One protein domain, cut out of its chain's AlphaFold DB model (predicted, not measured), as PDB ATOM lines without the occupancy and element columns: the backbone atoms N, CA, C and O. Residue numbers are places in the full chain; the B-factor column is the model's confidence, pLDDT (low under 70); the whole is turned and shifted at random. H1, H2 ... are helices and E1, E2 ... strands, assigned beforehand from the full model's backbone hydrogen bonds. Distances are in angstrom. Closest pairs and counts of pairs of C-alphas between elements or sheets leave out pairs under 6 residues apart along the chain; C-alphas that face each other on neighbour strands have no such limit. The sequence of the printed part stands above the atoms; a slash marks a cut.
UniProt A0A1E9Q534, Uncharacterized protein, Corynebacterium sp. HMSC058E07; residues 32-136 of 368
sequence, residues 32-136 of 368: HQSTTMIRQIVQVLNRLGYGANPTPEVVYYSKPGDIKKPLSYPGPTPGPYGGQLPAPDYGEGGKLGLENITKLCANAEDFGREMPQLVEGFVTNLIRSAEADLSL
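What this domain is: This is residues 32 to 136 of the 368 residues of an uncharacterized protein of Corynebacterium sp. HMSC058E07 (UniProt A0A1E9Q534). A small antiparallel sheet, E1 E2 E3, has H1 packed over one face; long H3 packs on H1, short H2 folds back along H3's first part, and residues 131 to 136 of H3 stick out. The printed part has 105 residues with three named helices and three named strands, in order H1 E1 E2 E3 H2 H3; it is mixed in class and compact, with radius of gyration of the C-alphas 13.4 A and spans 42 by 37 by 21 A.

How they stand to each other: Look first at the meander, each strand the antiparallel neighbour of the one before: E1, residues 51 to 54, E2, 58 to 62, and E3, 94 to 97. Within hydrogen-bond range are N 53 and O 60, 2.8 A, in hairpin E1 and E2, and N 59 and O 96, 2.9 A, in hairpin E2 and E3. H1, residues 32 to 47, is on the sheet at a height of 9.4 A, along the strands. It touches H3, residues 111 to 136, at a steep tilt of 42 degrees, the same way; their closest C-alphas, Ile 41 and Val 119, are 6.2 A apart. H2, residues 99 to 106, makes a helical hairpin with H3, touching residues 111 to 122 alone; their closest C-alphas, Cys 105 and Met 115, are 5.7 A apart. O i to N i+4 pairs are within range throughout H1 and H2, and 18 of 22 in H3.

Where its parts are: Find C-alpha 32 at (-25.744, 47.196, -16.548); H1 runs 22.4 A from there. H3, 35.1 A long, ends at C-alpha 136, (-15.461, 43.260, -54.104), with a kink of 26 degrees near residue 130.

The domain as a whole: The printed part has no cut; the link E2 to E3, 31 residues, is long, and pLDDT is under 70 at residues 70 to 80 and 91.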
ATOM      1  N   HIS A  32     -24.870  46.134 -16.066       90.06
ATOM      2  CA  HIS A  32     -25.744  47.196 -16.548       90.06
ATOM      3  C   HIS A  32     -25.218  47.775 -17.862       90.06
ATOM      4  O   HIS A  32     -25.980  47.903 -18.825       90.06
ATOM      5  N   GLN A  33     -23.919  48.058 -17.927       92.38
ATOM      6  CA  GLN A  33     -23.223  48.510 -19.126       92.38
ATOM      7  C   GLN A  33     -23.364  47.486 -20.256       92.38
ATOM      8  O   GLN A  33     -23.817  47.836 -21.345       92.38
ATOM      9  N   SER A  34     -23.097  46.209 -19.973       91.19
ATOM     10  CA  SER A  34     -23.222  45.110 -20.940       91.19
ATOM     11  C   SER A  34     -24.635  45.021 -21.521       91.19
ATOM     12  O   SER A  34     -24.828  45.042 -22.736       91.19
ATOM     13  N   THR A  35     -25.650  45.014 -20.652       89.44
ATOM     14  CA  THR A  35     -27.059  44.951 -21.068       89.44
ATOM     15  C   THR A  35     -27.459  46.171 -21.900       89.44
ATOM     16  O   THR A  35     -28.190  46.046 -22.885       89.44
ATOM     17  N   THR A  36     -26.987  47.358 -21.518       91.62
ATOM     18  CA  THR A  36     -27.291  48.616 -22.215       91.62
ATOM     19  C   THR A  36     -26.644  48.651 -23.598       91.62
ATOM     20  O   THR A  36     -27.302  49.030 -24.565       91.62
ATOM     21  N   MET A  37     -25.402  48.180 -23.719       93.44
ATOM     22  CA  MET A  37     -24.712  48.067 -25.002       93.44
ATOM     23  C   MET A  37     -25.414  47.075 -25.938       93.44
ATOM     24  O   MET A  37     -25.696  47.417 -27.084       93.44
ATOM     25  N   ILE A  38     -25.774  45.879 -25.455       92.19
ATOM     26  CA  ILE A  38     -26.486  44.878 -26.270       92.19
ATOM     27  C   ILE A  38     -27.850  45.416 -26.727       92.19
ATOM     28  O   ILE A  38     -28.205  45.272 -27.897       92.19
ATOM     29  N   ARG A  39     -28.599  46.098 -25.847       91.62
ATOM     30  CA  ARG A  39     -29.847  46.789 -26.225       91.62
ATOM     31  C   ARG A  39     -29.624  47.779 -27.358       91.62
ATOM     32  O   ARG A  39     -30.395  47.788 -28.314       91.62
ATOM     33  N   GLN A  40     -28.576  48.592 -27.265       94.44
ATOM     34  CA  GLN A  40     -28.256  49.562 -28.302       94.44
ATOM     35  C   GLN A  40     -27.924  48.872 -29.633       94.44
ATOM     36  O   GLN A  40     -28.432  49.296 -30.670       94.44
ATOM     37  N   ILE A  41     -27.148  47.781 -29.619       94.19
ATOM     38  CA  ILE A  41     -26.835  46.989 -30.823       94.19
ATOM     39  C   ILE A  41     -28.127  46.489 -31.481       94.19
ATOM     40  O   ILE A  41     -28.334  46.698 -32.678       94.19
ATOM     41  N   VAL A  42     -29.023  45.883 -30.696       92.38
ATOM     42  CA  VAL A  42     -30.316  45.376 -31.181       92.38
ATOM     43  C   VAL A  42     -31.168  46.505 -31.770       92.38
ATOM     44  O   VAL A  42     -31.730  46.346 -32.854       92.38
ATOM     45  N   GLN A  43     -31.228  47.665 -31.112       92.69
ATOM     46  CA  GLN A  43     -31.979  48.823 -31.605       92.69
ATOM     47  C   GLN A  43     -31.435  49.362 -32.931       92.69
ATOM     48  O   GLN A  43     -32.222  49.686 -33.823       92.69
ATOM     49  N   VAL A  44     -30.111  49.459 -33.080       94.50
ATOM     50  CA  VAL A  44     -29.489  49.907 -34.334       94.50
ATOM     51  C   VAL A  44     -29.755  48.895 -35.449       94.50
ATOM     52  O   VAL A  44     -30.216  49.291 -36.518       94.50
ATOM     53  N   LEU A  45     -29.577  47.593 -35.195       93.12
ATOM     54  CA  LEU A  45     -29.887  46.539 -36.168       93.12
ATOM     55  C   LEU A  45     -31.354  46.580 -36.612       93.12
ATOM     56  O   LEU A  45     -31.631  46.569 -37.810       93.12
ATOM     57  N   ASN A  46     -32.297  46.714 -35.674       91.69
ATOM     58  CA  ASN A  46     -33.716  46.822 -36.012       91.69
ATOM     59  C   ASN A  46     -34.029  48.076 -36.837       91.69
ATOM     60  O   ASN A  46     -34.826  47.996 -37.772       91.69
ATOM     61  N   ARG A  47     -33.382  49.215 -36.550       93.38
ATOM     62  CA  ARG A  47     -33.521  50.445 -37.350       93.38
ATOM     63  C   ARG A  47     -33.020  50.258 -38.783       93.38
ATOM     64  O   ARG A  47     -33.597  50.826 -39.704       93.38
ATOM     65  N   LEU A  48     -31.986  49.438 -38.964       92.38
ATOM     66  CA  LEU A  48     -31.459  49.036 -40.270       92.38
ATOM     67  C   LEU A  48     -32.274  47.906 -40.932       92.38
ATOM     68  O   LEU A  48     -31.931  47.464 -42.026       92.38
ATOM     69  N   GLY A  49     -33.360  47.442 -40.303       91.31
ATOM     70  CA  GLY A  49     -34.252  46.413 -40.844       91.31
ATOM     71  C   GLY A  49     -33.825  44.969 -40.563       91.31
ATOM     72  O   GLY A  49     -34.384  44.048 -41.159       91.31
ATOM     73  N   TYR A  50     -32.865  44.753 -39.663       92.00
ATOM     74  CA  TYR A  50     -32.382  43.430 -39.268       92.00
ATOM     75  C   TYR A  50     -32.974  43.016 -37.920       92.00
ATOM     76  O   TYR A  50     -32.907  43.762 -36.942       92.00
ATOM     77  N   GLY A  51     -33.532  41.810 -37.845       89.88
ATOM     78  CA  GLY A  51     -33.785  41.145 -36.569       89.88
ATOM     79  C   GLY A  51     -32.477  40.663 -35.956       89.88
ATOM     80  O   GLY A  51     -31.550  40.321 -36.686       89.88
ATOM     81  N   ALA A  52     -32.398  40.655 -34.626       90.06
ATOM     82  CA  ALA A  52     -31.165  40.371 -33.897       90.06
ATOM     83  C   ALA A  52     -31.422  39.421 -32.723       90.06
ATOM     84  O   ALA A  52     -32.406  39.600 -32.012       90.06
ATOM     85  N   ASN A  53     -30.554  38.440 -32.509       88.44
ATOM     86  CA  ASN A  53     -30.635  37.457 -31.432       88.44
ATOM     87  C   ASN A  53     -29.297  37.418 -30.666       88.44
ATOM     88  O   ASN A  53     -28.322  36.835 -31.156       88.44
ATOM     89  N   PRO A  54     -29.205  38.107 -29.513       86.44
ATOM     90  CA  PRO A  54     -27.984  38.155 -28.716       86.44
ATOM     91  C   PRO A  54     -27.678  36.848 -27.975       86.44
ATOM     92  O   PRO A  54     -28.565  36.186 -27.443       86.44
ATOM     93  N   THR A  55     -26.390  36.547 -27.862       81.50
ATOM     94  CA  THR A  55     -25.788  35.536 -26.978       81.50
ATOM     95  C   THR A  55     -24.674  36.196 -26.154       81.50
ATOM     96  O   THR A  55     -24.332  37.348 -26.437       81.50
ATOM     97  N   PRO A  56     -24.078  35.510 -25.157       72.94
ATOM     98  CA  PRO A  56     -22.973  36.076 -24.380       72.94
ATOM     99  C   PRO A  56     -21.761  36.519 -25.215       72.94
ATOM    100  O   PRO A  56     -21.061  37.444 -24.820       72.94
ATOM    101  N   GLU A  57     -21.517  35.896 -26.370       73.25
ATOM    102  CA  GLU A  57     -20.317  36.158 -27.179       73.25
ATOM    103  C   GLU A  57     -20.618  36.927 -28.469       73.25
ATOM    104  O   GLU A  57     -19.807  37.742 -28.921       73.25
ATOM    105  N   VAL A  58     -21.785  36.684 -29.075       84.94
ATOM    106  CA  VAL A  58     -22.148  37.218 -30.394       84.94
ATOM    107  C   VAL A  58     -23.606  37.641 -30.499       84.94
ATOM    108  O   VAL A  58     -24.465  37.172 -29.757       84.94
ATOM    109  N   VAL A  59     -23.909  38.475 -31.490       87.75
ATOM    110  CA  VAL A  59     -25.280  38.771 -31.919       87.75
ATOM    111  C   VAL A  59     -25.496  38.196 -33.315       87.75
ATOM    112  O   VAL A  59     -24.819  38.597 -34.261       87.75
ATOM    113  N   TYR A  60     -26.441  37.265 -33.445       87.75
ATOM    114  CA  TYR A  60     -26.899  36.771 -34.747       87.75
ATOM    115  C   TYR A  60     -27.903  37.755 -35.338       87.75
ATOM    116  O   TYR A  60     -28.760  38.256 -34.610       87.75
ATOM    117  N   TYR A  61     -27.821  38.054 -36.632       90.69
ATOM    118  CA  TYR A  61     -28.713  39.023 -37.264       90.69
ATOM    119  C   TYR A  61     -29.073  38.660 -38.707       90.69
ATOM    120  O   TYR A  61     -28.273  38.104 -39.451       90.69
ATOM    121  N   SER A  62     -30.300  38.974 -39.119       88.88
ATOM    122  CA  SER A  62     -30.783  38.732 -40.485       88.88
ATOM    123  C   SER A  62     -31.935  39.670 -40.821       88.88
ATOM    124  O   SER A  62     -32.691  40.071 -39.932       88.88
ATOM    125  N   LYS A  63     -32.123  39.997 -42.104       89.62
ATOM    126  CA  LYS A  63     -33.399  40.578 -42.536       89.62
ATOM    127  C   LYS A  63     -34.487  39.512 -42.358       89.62
ATOM    128  O   LYS A  63     -34.231  38.350 -42.680       89.62
ATOM    129  N   PRO A  64     -35.699  39.869 -41.892       84.56
ATOM    130  CA  PRO A  64     -36.762  38.891 -41.653       84.56
ATOM    131  C   PRO A  64     -37.124  38.033 -42.876       84.56
ATOM    132  O   PRO A  64     -37.490  36.875 -42.722       84.56
ATOM    133  N   GLY A  65     -36.999  38.586 -44.088       83.50
ATOM    134  CA  GLY A  65     -37.272  37.864 -45.337       83.50
ATOM    135  C   GLY A  65     -36.222  36.814 -45.721       83.50
ATOM    136  O   GLY A  65     -36.530  35.935 -46.519       83.50
ATOM    137  N   ASP A  66     -35.021  36.877 -45.142       84.75
ATOM    138  CA  ASP A  66     -33.897  35.992 -45.482       84.75
ATOM    139  C   ASP A  66     -33.772  34.796 -44.518       84.75
ATOM    140  O   ASP A  66     -32.910  33.931 -44.687       84.75
ATOM    141  N   ILE A  67     -34.644  34.723 -43.506       82.06
ATOM    142  CA  ILE A  67     -34.661  33.651 -42.510       82.06
ATOM    143  C   ILE A  67     -35.245  32.388 -43.153       82.06
ATOM    144  O   ILE A  67     -36.420  32.335 -43.516       82.06
ATOM    145  N   LYS A  68     -34.401  31.365 -43.323       75.00
ATOM    146  CA  LYS A  68     -34.743  30.151 -44.084       75.00
ATOM    147  C   LYS A  68     -35.457  29.089 -43.253       75.00
ATOM    148  O   LYS A  68     -36.239  28.321 -43.818       75.00
ATOM    149  N   LYS A  69     -35.172  28.992 -41.952       76.25
ATOM    150  CA  LYS A  69     -35.806  28.003 -41.074       76.25
ATOM    151  C   LYS A  69     -37.015  28.602 -40.350       76.25
ATOM    152  O   LYS A  69     -37.060  29.811 -40.124       76.25
ATOM    153  N   PRO A  70     -38.014  27.778 -39.986       67.44
ATOM    154  CA  PRO A  70     -39.054  28.210 -39.065       67.44
ATOM    155  C   PRO A  70     -38.402  28.680 -37.768       67.44
ATOM    156  O   PRO A  70     -37.610  27.945 -37.186       67.44
ATOM    157  N   LEU A  71     -38.744  29.889 -37.336       67.56
ATOM    158  CA  LEU A  71     -38.202  30.464 -36.113       67.56
ATOM    159  C   LEU A  71     -38.613  29.641 -34.897       67.56
ATOM    160  O   LEU A  71     -39.807  29.397 -34.695       67.56
ATOM    161  N   SER A  72     -37.647  29.316 -34.040       65.75
ATOM    162  CA  SER A  72     -37.938  28.811 -32.695       65.75
ATOM    163  C   SER A  72     -38.763  29.828 -31.897       65.75
ATOM    164  O   SER A  72     -39.587  29.446 -31.065       65.75
ATOM    165  N   TYR A  73     -38.607  31.124 -32.205       64.81
ATOM    166  CA  TYR A  73     -39.422  32.206 -31.663       64.81
ATOM    167  C   TYR A  73     -39.893  33.182 -32.759       64.81
ATOM    168  O   TYR A  73     -39.110  33.998 -33.237       64.81
ATOM    169  N   PRO A  74     -41.182  33.165 -33.152       57.22
ATOM    170  CA  PRO A  74     -41.693  34.025 -34.223       57.22
ATOM    171  C   PRO A  74     -41.913  35.492 -33.799       57.22
ATOM    172  O   PRO A  74     -42.427  36.287 -34.586       57.22
ATOM    173  N   GLY A  75     -41.595  35.842 -32.549       59.53
ATOM    174  CA  GLY A  75     -41.809  37.166 -31.970       59.53
ATOM    175  C   GLY A  75     -40.571  38.082 -32.002       59.53
ATOM    176  O   GLY A  75     -39.609  37.801 -32.713       59.53
ATOM    177  N   PRO A  76     -40.596  39.198 -31.246       63.59
ATOM    178  CA  PRO A  76     -39.459  40.118 -31.107       63.59
ATOM    179  C   PRO A  76     -38.177  39.441 -30.590       63.59
ATOM    180  O   PRO A  76     -38.234  38.359 -30.023       63.59
ATOM    181  N   THR A  77     -37.015  40.089 -30.724       63.78
ATOM    182  CA  THR A  77     -35.744  39.598 -30.150       63.78
ATOM    183  C   THR A  77     -35.928  39.037 -28.729       63.78
ATOM    184  O   THR A  77     -36.404  39.774 -27.858       63.78
ATOM    185  N   PRO A  78     -35.541  37.773 -28.472       61.41
ATOM    186  CA  PRO A  78     -35.654  37.168 -27.150       61.41
ATOM    187  C   PRO A  78     -34.881  37.939 -26.064       61.41
ATOM    188  O   PRO A  78     -33.836  38.541 -26.319       61.41
ATOM    189  N   GLY A  79     -35.378  37.889 -24.824       63.81
ATOM    190  CA  GLY A  79     -34.687  38.427 -23.646       63.81
ATOM    191  C   GLY A  79     -34.904  39.928 -23.371       63.81
ATOM    192  O   GLY A  79     -35.781  40.570 -23.955       63.81
ATOM    193  N   PRO A  80     -34.124  40.535 -22.453       67.88
ATOM    194  CA  PRO A  80     -34.348  41.901 -21.967       67.88
ATOM    195  C   PRO A  80     -33.909  42.991 -22.959       67.88
ATOM    196  O   PRO A  80     -33.834  44.161 -22.571       67.88
ATOM    197  N   TYR A  81     -33.570  42.634 -24.201       78.50
ATOM    198  CA  TYR A  81     -32.872  43.507 -25.149       78.50
ATOM    199  C   TYR A  81     -33.803  44.330 -26.050       78.50
ATOM    200  O   TYR A  81     -33.348  45.262 -26.707       78.50
ATOM    201  N   GLY A  82     -35.112  44.052 -26.014       71.25
ATOM    202  CA  GLY A  82     -36.146  44.947 -26.546       71.25
ATOM    203  C   GLY A  82     -36.184  45.076 -28.069       71.25
ATOM    204  O   GLY A  82     -36.564  46.135 -28.567       71.25
ATOM    205  N   GLY A  83     -35.784  44.039 -28.808       78.06
ATOM    206  CA  GLY A  83     -35.880  44.075 -30.265       78.06
ATOM    207  C   GLY A  83     -37.317  43.963 -30.768       78.06
ATOM    208  O   GLY A  83     -38.205  43.518 -30.052       78.06
ATOM    209  N   GLN A  84     -37.560  44.415 -31.994       81.25
ATOM    210  CA  GLN A  84     -38.900  44.592 -32.571       81.25
ATOM    211  C   GLN A  84     -39.140  43.753 -33.829       81.25
ATOM    212  O   GLN A  84     -40.279  43.632 -34.274       81.25
ATOM    213  N   LEU A  85     -38.079  43.192 -34.410       82.88
ATOM    214  CA  LEU A  85     -38.141  42.393 -35.632       82.88
ATOM    215  C   LEU A  85     -37.894  40.908 -35.330       82.88
ATOM    216  O   LEU A  85     -37.130  40.614 -34.407       82.88
ATOM    217  N   PRO A  86     -38.487  39.986 -36.118       82.69
ATOM    218  CA  PRO A  86     -38.180  38.562 -36.032       82.69
ATOM    219  C   PRO A  86     -36.685  38.329 -36.232       82.69
ATOM    220  O   PRO A  86     -36.113  38.815 -37.209       82.69
ATOM    221  N   ALA A  87     -36.059  37.614 -35.304       82.44
ATOM    222  CA  ALA A  87     -34.618  37.403 -35.270       82.44
ATOM    223  C   ALA A  87     -34.254  35.972 -35.683       82.44
ATOM    224  O   ALA A  87     -35.026  35.070 -35.378       82.44
ATOM    225  N   PRO A  88     -33.102  35.743 -36.339       84.31
ATOM    226  CA  PRO A  88     -32.661  34.392 -36.676       84.31
ATOM    227  C   PRO A  88     -32.371  33.550 -35.423       84.31
ATOM    228  O   PRO A  88     -31.989  34.076 -34.369       84.31
ATOM    229  N   ASP A  89     -32.508  32.231 -35.553       81.44
ATOM    230  CA  ASP A  89     -32.055  31.285 -34.531       81.44
ATOM    231  C   ASP A  89     -30.514  31.203 -34.498       81.44
ATOM    232  O   ASP A  89     -29.814  31.729 -35.369       81.44
ATOM    233  N   TYR A  90     -29.959  30.550 -33.474       77.38
ATOM    234  CA  TYR A  90     -28.508  30.389 -33.342       77.38
ATOM    235  C   TYR A  90     -27.893  29.692 -34.561       77.38
ATOM    236  O   TYR A  90     -28.394  28.671 -35.034       77.38
ATOM    237  N   GLY A  91     -26.773  30.236 -35.044       69.00
ATOM    238  CA  GLY A  91     -26.076  29.717 -36.224       69.00
ATOM    239  C   GLY A  91     -26.719  30.113 -37.555       69.00
ATOM    240  O   GLY A  91     -26.331  29.574 -38.590       69.00
ATOM    241  N   GLU A  92     -27.684  31.038 -37.552       75.06
ATOM    242  CA  GLU A  92     -28.301  31.574 -38.766       75.06
ATOM    243  C   GLU A  92     -28.039  33.071 -38.950       75.06
ATOM    244  O   GLU A  92     -27.884  33.829 -37.993       75.06
ATOM    245  N   GLY A  93     -28.032  33.504 -40.212       83.75
ATOM    246  CA  GLY A  93     -27.781  34.894 -40.578       83.75
ATOM    247  C   GLY A  93     -26.317  35.317 -40.418       83.75
ATOM    248  O   GLY A  93     -25.406  34.492 -40.362       83.75
ATOM    249  N   GLY A  94     -26.098  36.629 -40.384       83.56
ATOM    250  CA  GLY A  94     -24.804  37.224 -40.075       83.56
ATOM    251  C   GLY A  94     -24.482  37.127 -38.584       83.56
ATOM    252  O   GLY A  94     -25.376  37.115 -37.737       83.56
ATOM    253  N   LYS A  95     -23.189  37.086 -38.255       86.62
ATOM    254  CA  LYS A  95     -22.678  37.027 -36.879       86.62
ATOM    255  C   LYS A  95     -21.896  38.302 -36.571       86.62
ATOM    256  O   LYS A  95     -20.966  38.650 -37.290       86.62
ATOM    257  N   LEU A  96     -22.270  38.998 -35.501       86.88
ATOM    258  CA  LEU A  96     -21.542  40.145 -34.960       86.88
ATOM    259  C   LEU A  96     -20.815  39.698 -33.690       86.88
ATOM    260  O   LEU A  96     -21.458  39.407 -32.682       86.88
ATOM    261  N   GLY A  97     -19.483  39.636 -33.737       85.44
ATOM    262  CA  GLY A  97     -18.652  39.350 -32.563       85.44
ATOM    263  C   GLY A  97     -18.591  40.542 -31.607       85.44
ATOM    264  O   GLY A  97     -18.321  41.663 -32.040       85.44
ATOM    265  N   LEU A  98     -18.835  40.315 -30.312       86.81
ATOM    266  CA  LEU A  98     -18.932  41.402 -29.330       86.81
ATOM    267  C   LEU A  98     -17.582  41.883 -28.788       86.81
ATOM    268  O   LEU A  98     -17.524  42.965 -28.212       86.81
ATOM    269  N   GLU A  99     -16.493  41.138 -28.976       82.38
ATOM    270  CA  GLU A  99     -15.206  41.421 -28.326       82.38
ATOM    271  C   GLU A  99     -14.674  42.837 -28.620       82.38
ATOM    272  O   GLU A  99     -14.401  43.607 -27.699       82.38
ATOM    273  N   ASN A 100     -14.570  43.211 -29.900       82.19
ATOM    274  CA  ASN A 100     -13.987  44.497 -30.292       82.19
ATOM    275  C   ASN A 100     -14.841  45.685 -29.838       82.19
ATOM    276  O   ASN A 100     -14.299  46.652 -29.306       82.19
ATOM    277  N   ILE A 101     -16.166  45.619 -30.008       89.19
ATOM    278  CA  ILE A 101     -17.053  46.700 -29.558       89.19
ATOM    279  C   ILE A 101     -17.080  46.797 -28.029       89.19
ATOM    280  O   ILE A 101     -17.072  47.901 -27.494       89.19
ATOM    281  N   THR A 102     -16.994  45.664 -27.326       88.94
ATOM    282  CA  THR A 102     -16.873  45.643 -25.862       88.94
ATOM    283  C   THR A 102     -15.597  46.350 -25.419       88.94
ATOM    284  O   THR A 102     -15.672  47.242 -24.583       88.94
ATOM    285  N   LYS A 103     -14.439  46.023 -26.013       85.19
ATOM    286  CA  LYS A 103     -13.161  46.692 -25.712       85.19
ATOM    287  C   LYS A 103     -13.220  48.196 -25.994       85.19
ATOM    288  O   LYS A 103     -12.736  48.985 -25.187       85.19
ATOM    289  N   LEU A 104     -13.832  48.607 -27.108       86.56
ATOM    290  CA  LEU A 104     -14.013  50.027 -27.431       86.56
ATOM    291  C   LEU A 104     -14.866  50.741 -26.376       86.56
ATOM    292  O   LEU A 104     -14.482  51.803 -25.899       86.56
ATOM    293  N   CYS A 105     -15.994  50.151 -25.980       90.94
ATOM    294  CA  CYS A 105     -16.870  50.745 -24.976       90.94
ATOM    295  C   CYS A 105     -16.275  50.706 -23.560       90.94
ATOM    296  O   CYS A 105     -16.482  51.649 -22.803       90.94
ATOM    297  N   ALA A 106     -15.525  49.662 -23.200       87.88
ATOM    298  CA  ALA A 106     -14.870  49.539 -21.894       87.88
ATOM    299  C   ALA A 106     -13.761  50.582 -21.688       87.88
ATOM    300  O   ALA A 106     -13.492  50.979 -20.558       87.88
ATOM    301  N   ASN A 107     -13.145  51.046 -22.777       86.06
ATOM    302  CA  ASN A 107     -12.133  52.100 -22.756       86.06
ATOM    303  C   ASN A 107     -12.713  53.517 -22.954       86.06
ATOM    304  O   ASN A 107     -11.939  54.471 -23.019       86.06
ATOM    305  N   ALA A 108     -14.036  53.675 -23.071       89.00
ATOM    306  CA  ALA A 108     -14.659  54.990 -23.213       89.00
ATOM    307  C   ALA A 108     -14.563  55.790 -21.903       89.00
ATOM    308  O   ALA A 108     -14.835  55.255 -20.826       89.00
ATOM    309  N   GLU A 109     -14.223  57.079 -21.990       88.50
ATOM    310  CA  GLU A 109     -14.122  57.946 -20.805       88.50
ATOM    311  C   GLU A 109     -15.495  58.165 -20.154       88.50
ATOM    312  O   GLU A 109     -15.629  58.098 -18.931       88.50
ATOM    313  N   ASP A 110     -16.530  58.378 -20.974       91.81
ATOM    314  CA  ASP A 110     -17.929  58.453 -20.549       91.81
ATOM    315  C   ASP A 110     -18.776  57.429 -21.317       91.81
ATOM    316  O   ASP A 110     -19.366  57.722 -22.363       91.81
ATOM    317  N   PHE A 111     -18.860  56.210 -20.769       93.19
ATOM    318  CA  PHE A 111     -19.624  55.106 -21.360       93.19
ATOM    319  C   PHE A 111     -21.055  55.516 -21.736       93.19
ATOM    320  O   PHE A 111     -21.516  55.199 -22.829       93.19
ATOM    321  N   GLY A 112     -21.770  56.226 -20.857       90.38
ATOM    322  CA  GLY A 112     -23.184  56.545 -21.070       90.38
ATOM    323  C   GLY A 112     -23.408  57.463 -22.273       90.38
ATOM    324  O   GLY A 112     -24.389  57.301 -23.002       90.38
ATOM    325  N   ARG A 113     -22.487  58.404 -22.495       93.62
ATOM    326  CA  ARG A 113     -22.551  59.362 -23.603       93.62
ATOM    327  C   ARG A 113     -21.977  58.803 -24.906       93.62
ATOM    328  O   ARG A 113     -22.524  59.081 -25.972       93.62
ATOM    329  N   GLU A 114     -20.882  58.053 -24.835       94.44
ATOM    330  CA  GLU A 114     -20.098  57.642 -26.008       94.44
ATOM    331  C   GLU A 114     -20.553  56.302 -26.595       94.44
ATOM    332  O   GLU A 114     -20.566  56.144 -27.818       94.44
ATOM    333  N   MET A 115     -21.000  55.359 -25.756       95.94
ATOM    334  CA  MET A 115     -21.418  54.023 -26.200       95.94
ATOM    335  C   MET A 115     -22.454  54.056 -27.335       95.94
ATOM    336  O   MET A 115     -22.250  53.330 -28.309       95.94
ATOM    337  N   PRO A 116     -23.512  54.898 -27.307       95.94
ATOM    338  CA  PRO A 116     -24.489  54.921 -28.392       95.94
ATOM    339  C   PRO A 116     -23.876  55.216 -29.763       95.94
ATOM    340  O   PRO A 116     -24.255  54.580 -30.747       95.94
ATOM    341  N   GLN A 117     -22.909  56.137 -29.816       93.69
ATOM    342  CA  GLN A 117     -22.230  56.545 -31.048       93.69
ATOM    343  C   GLN A 117     -21.231  55.481 -31.511       93.69
ATOM    344  O   GLN A 117     -21.183  55.164 -32.699       93.69
ATOM    345  N   LEU A 118     -20.477  54.893 -30.574       92.31
ATOM    346  CA  LEU A 118     -19.548  53.795 -30.855       92.31
ATOM    347  C   LEU A 118     -20.285  52.584 -31.437       92.31
ATOM    348  O   LEU A 118     -19.871  52.044 -32.462       92.31
ATOM    349  N   VAL A 119     -21.407  52.193 -30.826       94.50
ATOM    350  CA  VAL A 119     -22.242  51.081 -31.297       94.50
ATOM    351  C   VAL A 119     -22.863  51.390 -32.656       94.50
ATOM    352  O   VAL A 119     -22.819  50.544 -33.547       94.50
ATOM    353  N   GLU A 120     -23.427  52.586 -32.844       93.44
ATOM    354  CA  GLU A 120     -24.046  52.964 -34.117       93.44
ATOM    355  C   GLU A 120     -23.032  52.970 -35.264       93.44
ATOM    356  O   GLU A 120     -23.298  52.381 -36.315       93.44
ATOM    357  N   GLY A 121     -21.851  53.553 -35.044       89.25
ATOM    358  CA  GLY A 121     -20.755  53.522 -36.008       89.25
ATOM    359  C   GLY A 121     -20.300  52.096 -36.312       89.25
ATOM    360  O   GLY A 121     -20.203  51.720 -37.479       89.25
ATOM    361  N   PHE A 122     -20.089  51.273 -35.281       89.25
ATOM    362  CA  PHE A 122     -19.643  49.888 -35.437       89.25
ATOM    363  C   PHE A 122     -20.636  49.037 -36.238       89.25
ATOM    364  O   PHE A 122     -20.255  48.422 -37.232       89.25
ATOM    365  N   VAL A 123     -21.917  49.032 -35.852       91.25
ATOM    366  CA  VAL A 123     -22.957  48.231 -36.522       91.25
ATOM    367  C   VAL A 123     -23.178  48.714 -37.956       91.25
ATOM    368  O   VAL A 123     -23.246  47.898 -38.872       91.25
ATOM    369  N   THR A 124     -23.250  50.029 -38.177       89.06
ATOM    370  CA  THR A 124     -23.442  50.585 -39.527       89.06
ATOM    371  C   THR A 124     -22.271  50.226 -40.442       89.06
ATOM    372  O   THR A 124     -22.482  49.855 -41.596       89.06
ATOM    373  N   ASN A 125     -21.038  50.287 -39.932       83.94
ATOM    374  CA  ASN A 125     -19.848  49.888 -40.682       83.94
ATOM    375  C   ASN A 125     -19.846  48.391 -40.989       83.94
ATOM    376  O   ASN A 125     -19.529  48.024 -42.115       83.94
ATOM    377  N   LEU A 126     -20.253  47.545 -40.038       85.69
ATOM    378  CA  LEU A 126     -20.343  46.101 -40.241       85.69
ATOM    379  C   LEU A 126     -21.314  45.743 -41.376       85.69
ATOM    380  O   LEU A 126     -20.945  45.008 -42.288       85.69
ATOM    381  N   ILE A 127     -22.536  46.288 -41.346       85.31
ATOM    382  CA  ILE A 127     -23.550  46.009 -42.375       85.31
ATOM    383  C   ILE A 127     -23.095  46.520 -43.743       85.31
ATOM    384  O   ILE A 127     -23.193  45.805 -44.738       85.31
ATOM    385  N   ARG A 128     -22.555  47.741 -43.790       81.38
ATOM    386  CA  ARG A 128     -22.033  48.326 -45.026       81.38
ATOM    387  C   ARG A 128     -20.857  47.526 -45.587       81.38
ATOM    388  O   ARG A 128     -20.786  47.361 -46.800       81.38
ATOM    389  N   SER A 129     -19.969  47.017 -44.729       76.19
ATOM    390  CA  SER A 129     -18.865  46.145 -45.143       76.19
ATOM    391  C   SER A 129     -19.396  44.859 -45.761       76.19
ATOM    392  O   SER A 129     -18.975  44.514 -46.852       76.19
ATOM    393  N   ALA A 130     -20.379  44.200 -45.140       76.88
ATOM    394  CA  ALA A 130     -20.945  42.960 -45.676       76.88
ATOM    395  C   ALA A 130     -21.561  43.137 -47.081       76.88
ATOM    396  O   ALA A 130     -21.449  42.257 -47.932       76.88
ATOM    397  N   GLU A 131     -22.198  44.283 -47.348       75.31
ATOM    398  CA  GLU A 131     -22.709  44.613 -48.686       75.31
ATOM    399  C   GLU A 131     -21.574  44.946 -49.674       75.31
ATOM    400  O   GLU A 131     -21.619  44.523 -50.832       75.31
ATOM    401  N   ALA A 132     -20.539  45.665 -49.223       73.88
ATOM    402  CA  ALA A 132     -19.367  45.990 -50.033       73.88
ATOM    403  C   ALA A 132     -18.567  44.735 -50.418       73.88
ATOM    404  O   ALA A 132     -18.193  44.590 -51.579       73.88
ATOM    405  N   ASP A 133     -18.385  43.795 -49.496       77.31
ATOM    406  CA  ASP A 133     -17.649  42.544 -49.682       77.31
ATOM    407  C   ASP A 133     -18.165  41.746 -50.891       77.31
ATOM    408  O   ASP A 133     -17.391  41.315 -51.746       77.31
ATOM    409  N   LEU A 134     -19.491  41.632 -51.044       74.94
ATOM    410  CA  LEU A 134     -20.103  40.977 -52.208       74.94
ATOM    411  C   LEU A 134     -19.742  41.671 -53.527       74.94
ATOM    412  O   LEU A 134     -19.516  41.006 -54.540       74.94
ATOM    413  N   SER A 135     -19.665  43.003 -53.523       79.69
ATOM    414  CA  SER A 135     -19.239  43.762 -54.700       79.69
ATOM    415  C   SER A 135     -17.750  43.558 -54.998       79.69
ATOM    416  O   SER A 135     -17.388  43.378 -56.162       79.69
ATOM    417  N   LEU A 136     -16.903  43.477 -53.966       83.00
ATOM    418  CA  LEU A 136     -15.461  43.260 -54.104       83.00
ATOM    419  C   LEU A 136     -15.145  41.895 -54.718       83.00
ATOM    420  O   LEU A 136     -14.306  41.794 -55.614       83.00
TER     421      LEU A 136